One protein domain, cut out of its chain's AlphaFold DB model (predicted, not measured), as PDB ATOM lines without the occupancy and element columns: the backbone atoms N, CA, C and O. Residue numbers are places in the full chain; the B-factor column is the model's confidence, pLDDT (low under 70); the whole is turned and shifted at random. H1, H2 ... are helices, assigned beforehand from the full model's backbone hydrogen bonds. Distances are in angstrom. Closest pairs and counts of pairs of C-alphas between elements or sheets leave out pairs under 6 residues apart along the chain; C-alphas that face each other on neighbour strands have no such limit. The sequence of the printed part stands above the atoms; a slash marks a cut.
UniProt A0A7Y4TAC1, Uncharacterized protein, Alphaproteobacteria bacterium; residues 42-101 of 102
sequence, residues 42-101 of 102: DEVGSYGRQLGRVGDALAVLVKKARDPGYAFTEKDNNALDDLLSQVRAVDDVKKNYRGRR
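AT A GLANCE: This is residues 42 to 101 of the 102 residues of an uncharacterized protein of Alphaproteobacteria bacterium (UniProt A0A7Y4TAC1). Two long helices, H1 and H2, cross as an uneven X, joined by a loop at residues 67 to 73. The crossing lies near Ala 57 of H1 and Leu 80 of H2, and the last part of H2 runs on past it, with residues 94 to 101 sticking out at one end. The printed part has 60 residues with two named helices, H1 then H2, and no named strand; the class is all helix. The whole is loose, with a radius of gyration of the C-alphas of 14.5 A, and a rod in outline, spanning 49 by 20 by 17 A.

IN THESE COORDINATES: The printed part begins at Asp 42, with C-alpha at (234.887, 161.828, 220.525). H1 is residues 47 to 66, 28.4 A from first to last C-alpha, and begins at C-alpha 47 at (227.541, 168.078, 224.313). H2 is residues 74 to 99, 37.3 A long in the same measure, and ends at C-alpha 99 at (231.843, 158.311, 201.926).

HOW THE PARTS SIT: H1 and H2 touch, with 14 pairs of C-alphas within 8 A; the closest are those of Ala 57 and Leu 80, 5.0 A apart. H2 touches H1 with residues 76 to 86 alone. Their lines stand at a steep tilt of 47 degrees, and they run opposite ways. In H1 and H2, every O i to N i+4 pair is within hydrogen-bond range.

THE WHOLE: The C-alphas of Gly 69 and Arg 101 are the two farthest apart, 48.8 A. Residues 94 to 101, of which 94 to 99 belong to H2, stand free; the body without them spans 39 by 18 by 16 A. The link from H1 to H2 is short, with 7 residues, and the printed part has no cut. The mean pLDDT of the printed part is 80.8; residues 42 to 48, 50, 94 and 98 to 101 are under 70.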
ATOM      1  N   ASP A  42     233.426 161.942 220.414       54.12
ATOM      2  CA  ASP A  42     234.887 161.828 220.525       54.12
ATOM      3  C   ASP A  42     235.616 162.954 219.767       54.12
ATOM      4  O   ASP A  42     236.640 163.463 220.218       54.12
ATOM      5  N   GLU A  43     235.060 163.397 218.634       55.81
ATOM      6  CA  GLU A  43     235.746 164.254 217.657       55.81
ATOM      7  C   GLU A  43     235.388 165.751 217.793       55.81
ATOM      8  O   GLU A  43     236.206 166.617 217.483       55.81
ATOM      9  N   VAL A  44     234.195 166.093 218.305       56.25
ATOM     10  CA  VAL A  44     233.716 167.496 218.431       56.25
ATOM     11  C   VAL A  44     233.757 168.005 219.884       56.25
ATOM     12  O   VAL A  44     233.745 169.213 220.141       56.25
ATOM     13  N   GLY A  45     233.864 167.095 220.856       56.41
ATOM     14  CA  GLY A  45     233.831 167.386 222.287       56.41
ATOM     15  C   GLY A  45     232.433 167.244 222.896       56.41
ATOM     16  O   GLY A  45     231.426 167.147 222.192       56.41
ATOM     17  N   SER A  46     232.369 167.224 224.234       63.59
ATOM     18  CA  SER A  46     231.135 166.914 224.965       63.59
ATOM     19  C   SER A  46     229.977 167.842 224.587       63.59
ATOM     20  O   SER A  46     230.161 169.041 224.359       63.59
ATOM     21  N   TYR A  47     228.755 167.304 224.590       58.91
ATOM     22  CA  TYR A  47     227.541 168.078 224.313       58.91
ATOM     23  C   TYR A  47     227.417 169.342 225.185       58.91
ATOM     24  O   TYR A  47     226.906 170.356 224.723       58.91
ATOM     25  N   GLY A  48     227.961 169.341 226.407       64.88
ATOM     26  CA  GLY A  48     228.014 170.534 227.260       64.88
ATOM     27  C   GLY A  48     228.857 171.674 226.674       64.88
ATOM     28  O   GLY A  48     228.436 172.829 226.709       64.88
ATOM     29  N   ARG A  49     230.012 171.369 226.069       72.56
ATOM     30  CA  ARG A  49     230.851 172.371 225.384       72.56
ATOM     31  C   ARG A  49     230.166 172.902 224.127       72.56
ATOM     32  O   ARG A  49     230.232 174.093 223.842       72.56
ATOM     33  N   GLN A  50     229.488 172.011 223.411       69.31
ATOM     34  CA  GLN A  50     228.728 172.338 222.211       69.31
ATOM     35  C   GLN A  50     227.565 173.294 222.505       69.31
ATOM     36  O   GLN A  50     227.388 174.289 221.805       69.31
ATOM     37  N   LEU A  51     226.802 173.028 223.567       73.19
ATOM     38  CA  LEU A  51     225.713 173.897 224.013       73.19
ATOM     39  C   LEU A  51     226.226 175.229 224.572       73.19
ATOM     40  O   LEU A  51     225.611 176.261 224.317       73.19
ATOM     41  N   GLY A  52     227.365 175.224 225.272       79.56
ATOM     42  CA  GLY A  52     228.021 176.450 225.736       79.56
ATOM     43  C   GLY A  52     228.321 177.415 224.588       79.56
ATOM     44  O   GLY A  52     227.904 178.567 224.636       79.56
ATOM     45  N   ARG A  53     228.922 176.917 223.499       84.44
ATOM     46  CA  ARG A  53     229.231 177.721 222.300       84.44
ATOM     47  C   ARG A  53     227.992 178.278 221.604       84.44
ATOM     48  O   ARG A  53     227.991 179.430 221.177       84.44
ATOM     49  N   VAL A  54     226.918 177.490 221.522       82.50
ATOM     50  CA  VAL A  54     225.625 177.972 221.006       82.50
ATOM     51  C   VAL A  54     225.066 179.084 221.899       82.50
ATOM     52  O   VAL A  54     224.594 180.097 221.387       82.50
ATOM     53  N   GLY A  55     225.138 178.917 223.223       82.19
ATOM     54  CA  GLY A  55     224.700 179.925 224.188       82.19
ATOM     55  C   GLY A  55     225.489 181.230 224.079       82.19
ATOM     56  O   GLY A  55     224.887 182.304 224.037       82.19
ATOM     57  N   ASP A  56     226.813 181.138 223.960       86.88
ATOM     58  CA  ASP A  56     227.700 182.294 223.815       86.88
ATOM     59  C   ASP A  56     227.401 183.072 222.524       86.88
ATOM     60  O   ASP A  56     227.201 184.287 222.565       86.88
ATOM     61  N   ALA A  57     227.267 182.381 221.389       91.19
ATOM     62  CA  ALA A  57     226.895 182.999 220.118       91.19
ATOM     63  C   ALA A  57     225.488 183.627 220.158       91.19
ATOM     64  O   ALA A  57     225.288 184.749 219.687       91.19
ATOM     65  N   LEU A  58     224.504 182.949 220.758       89.06
ATOM     66  CA  LEU A  58     223.146 183.483 220.892       89.06
ATOM     67  C   LEU A  58     223.123 184.754 221.750       89.06
ATOM     68  O   LEU A  58     222.404 185.699 221.424       89.06
ATOM     69  N   ALA A  59     223.934 184.816 222.808       90.25
ATOM     70  CA  ALA A  59     224.060 186.019 223.621       90.25
ATOM     71  C   ALA A  59     224.554 187.215 222.788       90.25
ATOM     72  O   ALA A  59     223.998 188.309 222.918       90.25
ATOM     73  N   VAL A  60     225.529 187.016 221.892       94.25
ATOM     74  CA  VAL A  60     225.996 188.054 220.950       94.25
ATOM     75  C   VAL A  60     224.856 188.546 220.059       94.25
ATOM     76  O   VAL A  60     224.641 189.756 219.930       94.25
ATOM     77  N   LEU A  61     224.083 187.622 219.484       91.25
ATOM     78  CA  LEU A  61     222.959 187.963 218.609       91.25
ATOM     79  C   LEU A  61     221.862 188.730 219.355       91.25
ATOM     80  O   LEU A  61     221.327 189.703 218.828       91.25
ATOM     81  N   VAL A  62     221.565 188.356 220.603       92.94
ATOM     82  CA  VAL A  62     220.594 189.071 221.445       92.94
ATOM     83  C   VAL A  62     221.068 190.491 221.758       92.94
ATOM     84  O   VAL A  62     220.254 191.415 221.706       92.94
ATOM     85  N   LYS A  63     222.360 190.702 222.044       92.75
ATOM     86  CA  LYS A  63     222.912 192.056 222.238       92.75
ATOM     87  C   LYS A  63     222.710 192.914 220.987       92.75
ATOM     88  O   LYS A  63     222.176 194.012 221.096       92.75
ATOM     89  N   LYS A  64     223.046 192.380 219.806       92.75
ATOM     90  CA  LYS A  64     222.866 193.076 218.521       92.75
ATOM     91  C   LYS A  64     221.403 193.341 218.173       92.75
ATOM     92  O   LYS A  64     221.090 194.367 217.584       92.75
ATOM     93  N   ALA A  65     220.503 192.428 218.528       94.06
ATOM     94  CA  ALA A  65     219.072 192.603 218.303       94.06
ATOM     95  C   ALA A  65     218.469 193.687 219.212       94.06
ATOM     96  O   ALA A  65     217.571 194.411 218.790       94.06
ATOM     97  N   ARG A  66     218.953 193.803 220.457       93.81
ATOM     98  CA  ARG A  66     218.522 194.842 221.410       93.81
ATOM     99  C   ARG A  66     219.112 196.211 221.097       93.81
ATOM    100  O   ARG A  66     218.450 197.215 221.332       93.81
ATOM    101  N   ASP A  67     220.331 196.236 220.577       95.00
ATOM    102  CA  ASP A  67     221.018 197.443 220.146       95.00
ATOM    103  C   ASP A  67     221.574 197.239 218.726       95.00
ATOM    104  O   ASP A  67     222.659 196.676 218.550       95.00
ATOM    105  N   PRO A  68     220.859 197.705 217.686       90.56
ATOM    106  CA  PRO A  68     221.338 197.628 216.309       90.56
ATOM    107  C   PRO A  68     222.673 198.352 216.089       90.56
ATOM    108  O   PRO A  68     223.426 197.980 215.183       90.56
ATOM    109  N   GLY A  69     222.997 199.345 216.923       92.75
ATOM    110  CA  GLY A  69     224.271 200.064 216.925       92.75
ATOM    111  C   GLY A  69     225.407 199.306 217.613       92.75
ATOM    112  O   GLY A  69     226.554 199.738 217.523       92.75
ATOM    113  N   TYR A  70     225.122 198.159 218.237       94.31
ATOM    114  CA  TYR A  70     226.110 197.367 218.956       94.31
ATOM    115  C   TYR A  70     227.277 196.982 218.045       94.31
ATOM    116  O   TYR A  70     227.102 196.287 217.032       94.31
ATOM    117  N   ALA A  71     228.469 197.443 218.416       95.06
ATOM    118  CA  ALA A  71     229.723 197.049 217.801       95.06
ATOM    119  C   ALA A  71     230.222 195.767 218.474       95.06
ATOM    120  O   ALA A  71     230.348 195.710 219.698       95.06
ATOM    121  N   PHE A  72     230.501 194.739 217.675       94.50
ATOM    122  CA  PHE A  72     231.025 193.486 218.197       94.50
ATOM    123  C   PHE A  72     232.412 193.684 218.792       94.50
ATOM    124  O   PHE A  72     233.296 194.282 218.174       94.50
ATOM    125  N   THR A  73     232.599 193.157 219.996       96.31
ATOM    126  CA  THR A  73     233.921 193.050 220.604       96.31
ATOM    127  C   THR A  73     234.681 191.868 220.006       96.31
ATOM    128  O   THR A  73     234.093 190.967 219.407       96.31
ATOM    129  N   GLU A  74     235.995 191.820 220.224       95.81
ATOM    130  CA  GLU A  74     236.813 190.653 219.873       95.81
ATOM    131  C   GLU A  74     236.248 189.359 220.484       95.81
ATOM    132  O   GLU A  74     236.141 188.341 219.809       95.81
ATOM    133  N   LYS A  75     235.779 189.419 221.737       94.50
ATOM    134  CA  LYS A  75     235.149 188.279 222.414       94.50
ATOM    135  C   LYS A  75     233.863 187.824 221.723       94.50
ATOM    136  O   LYS A  75     233.611 186.624 221.656       94.50
ATOM    137  N   ASP A  76     233.049 188.758 221.241       94.81
ATOM    138  CA  ASP A  76     231.812 188.417 220.537       94.81
ATOM    139  C   ASP A  76     232.118 187.744 219.191       94.81
ATOM    140  O   ASP A  76     231.505 186.729 218.864       94.81
ATOM    141  N   ASN A  77     233.108 188.252 218.448       95.38
ATOM    142  CA  ASN A  77     233.560 187.627 217.202       95.38
ATOM    143  C   ASN A  77     234.097 186.213 217.454       95.38
ATOM    144  O   ASN A  77     233.669 185.273 216.789       95.38
ATOM    145  N   ASN A  78     234.924 186.035 218.488       95.75
ATOM    146  CA  ASN A  78     235.448 184.722 218.863       95.75
ATOM    147  C   ASN A  78     234.328 183.723 219.203       95.75
ATOM    148  O   ASN A  78     234.402 182.567 218.801       95.75
ATOM    149  N   ALA A  79     233.273 184.156 219.904       91.50
ATOM    150  CA  ALA A  79     232.130 183.297 220.221       91.50
ATOM    151  C   ALA A  79     231.367 182.841 218.964       91.50
ATOM    152  O   ALA A  79     230.954 181.683 218.865       91.50
ATOM    153  N   LEU A  80     231.195 183.739 217.990       92.25
ATOM    154  CA  LEU A  80     230.575 183.407 216.707       92.25
ATOM    155  C   LEU A  80     231.460 182.455 215.886       92.25
ATOM    156  O   LEU A  80     230.962 181.461 215.351       92.25
ATOM    157  N   ASP A  81     232.767 182.710 215.830       93.38
ATOM    158  CA  ASP A  81     233.733 181.878 215.106       93.38
ATOM    159  C   ASP A  81     233.870 180.476 215.709       93.38
ATOM    160  O   ASP A  81     233.958 179.482 214.977       93.38
ATOM    161  N   ASP A  82     233.821 180.365 217.037       88.50
ATOM    162  CA  ASP A  82     233.814 179.087 217.750       88.50
ATOM    163  C   ASP A  82     232.597 178.234 217.374       88.50
ATOM    164  O   ASP A  82     232.730 177.024 217.142       88.50
ATOM    165  N   LEU A  83     231.414 178.855 217.281       84.69
ATOM    166  CA  LEU A  83     230.199 178.172 216.842       84.69
ATOM    167  C   LEU A  83     230.314 177.733 215.377       84.69
ATOM    168  O   LEU A  83     230.021 176.581 215.056       84.69
ATOM    169  N   LEU A  84     230.766 178.614 214.482       85.56
ATOM    170  CA  LEU A  84     230.927 178.279 213.062       85.56
ATOM    171  C   LEU A  84     231.928 177.138 212.853       85.56
ATOM    172  O   LEU A  84     231.692 176.243 212.038       85.56
ATOM    173  N   SER A  85     233.021 177.139 213.610       85.69
ATOM    174  CA  SER A  85     234.023 176.072 213.577       85.69
ATOM    175  C   SER A  85     233.435 174.738 214.028       85.69
ATOM    176  O   SER A  85     233.672 173.707 213.401       85.69
ATOM    177  N   GLN A  86     232.605 174.756 215.071       77.19
ATOM    178  CA  GLN A  86     231.901 173.569 215.544       77.19
ATOM    179  C   GLN A  86     230.906 173.029 214.506       77.19
ATOM    180  O   GLN A  86     230.848 171.821 214.289       77.19
ATOM    181  N   VAL A  87     230.150 173.902 213.832       79.31
ATOM    182  CA  VAL A  87     229.224 173.495 212.760       79.31
ATOM    183  C   VAL A  87     229.980 172.826 211.609       79.31
ATOM    184  O   VAL A  87     229.578 171.753 211.160       79.31
ATOM    185  N   ARG A  88     231.110 173.403 211.178       79.56
ATOM    186  CA  ARG A  88     231.956 172.816 210.122       79.56
ATOM    187  C   ARG A  88     232.478 171.435 210.507       79.56
ATOM    188  O   ARG A  88     232.368 170.511 209.709       79.56
ATOM    189  N   ALA A  89     232.966 171.280 211.737       73.38
ATOM    190  CA  ALA A  89     233.441 169.990 212.233       73.38
ATOM    191  C   ALA A  89     232.341 168.915 212.163       73.38
ATOM    192  O   ALA A  89     232.577 167.813 211.674       73.38
ATOM    193  N   VAL A  90     231.111 169.247 212.573       72.56
ATOM    194  CA  VAL A  90     229.966 168.325 212.488       72.56
ATOM    195  C   VAL A  90     229.648 167.938 211.038       72.56
ATOM    196  O   VAL A  90     229.339 166.775 210.763       72.56
ATOM    197  N   ASP A  91     229.707 168.883 210.103       74.25
ATOM    198  CA  ASP A  91     229.445 168.608 208.688       74.25
ATOM    199  C   ASP A  91     230.516 167.714 208.055       74.25
ATOM    200  O   ASP A  91     230.183 166.826 207.265       74.25
ATOM    201  N   ASP A  92     231.782 167.893 208.423       72.31
ATOM    202  CA  ASP A  92     232.878 167.067 207.917       72.31
ATOM    203  C   ASP A  92     232.782 165.624 208.431       72.31
ATOM    204  O   ASP A  92     232.893 164.684 207.636       72.31
ATOM    205  N   VAL A  93     232.431 165.422 209.707       72.75
ATOM    206  CA  VAL A  93     232.141 164.082 210.255       72.75
ATOM    207  C   VAL A  93     231.007 163.404 209.477       72.75
ATOM    208  O   VAL A  93     231.122 162.241 209.075       72.75
ATOM    209  N   LYS A  94     229.925 164.135 209.178       69.38
ATOM    210  CA  LYS A  94     228.797 163.607 208.388       69.38
ATOM    211  C   LYS A  94     229.200 163.231 206.959       69.38
ATOM    212  O   LYS A  94     228.735 162.205 206.453       69.38
ATOM    213  N   LYS A  95     230.034 164.038 206.291       72.81
ATOM    214  CA  LYS A  95     230.533 163.754 204.931       72.81
ATOM    215  C   LYS A  95     231.423 162.515 204.913       72.81
ATOM    216  O   LYS A  95     231.184 161.614 204.111       72.81
ATOM    217  N   ASN A  96     232.382 162.439 205.834       70.56
ATOM    218  CA  ASN A  96     233.308 161.311 205.951       70.56
ATOM    219  C   ASN A  96     232.567 159.997 206.220       70.56
ATOM    220  O   ASN A  96     232.902 158.959 205.650       70.56
ATOM    221  N   TYR A  97     231.512 160.042 207.032       71.00
ATOM    222  CA  TYR A  97     230.679 158.874 207.286       71.00
ATOM    223  C   TYR A  97     229.912 158.394 206.044       71.00
ATOM    224  O   TYR A  97     229.846 157.193 205.781       71.00
ATOM    225  N   ARG A  98     229.353 159.313 205.244       65.88
ATOM    226  CA  ARG A  98     228.654 158.959 203.994       65.88
ATOM    227  C   ARG A  98     229.595 158.348 202.953       65.88
ATOM    228  O   ARG A  98     229.190 157.405 202.286       65.88
ATOM    229  N   GLY A  99     230.834 158.836 202.858       64.50
ATOM    230  CA  GLY A  99     231.843 158.311 201.926       64.50
ATOM    231  C   GLY A  99     232.369 156.913 202.270       64.50
ATOM    232  O   GLY A  99     232.869 156.228 201.391       64.50
ATOM    233  N   ARG A 100     232.235 156.454 203.523       58.56
ATOM    234  CA  ARG A 100     232.607 155.085 203.938       58.56
ATOM    235  C   ARG A 100     231.530 154.028 203.649       58.56
ATOM    236  O   ARG A 100     231.783 152.847 203.864       58.56
ATOM    237  N   ARG A 101     230.324 154.432 203.230       52.75
ATOM    238  CA  ARG A 101     229.185 153.531 202.954       52.75
ATOM    239  C   ARG A 101     229.005 153.177 201.470       52.75
ATOM    240  O   ARG A 101     228.112 152.390 201.166       52.75
TER     241      ARG A 101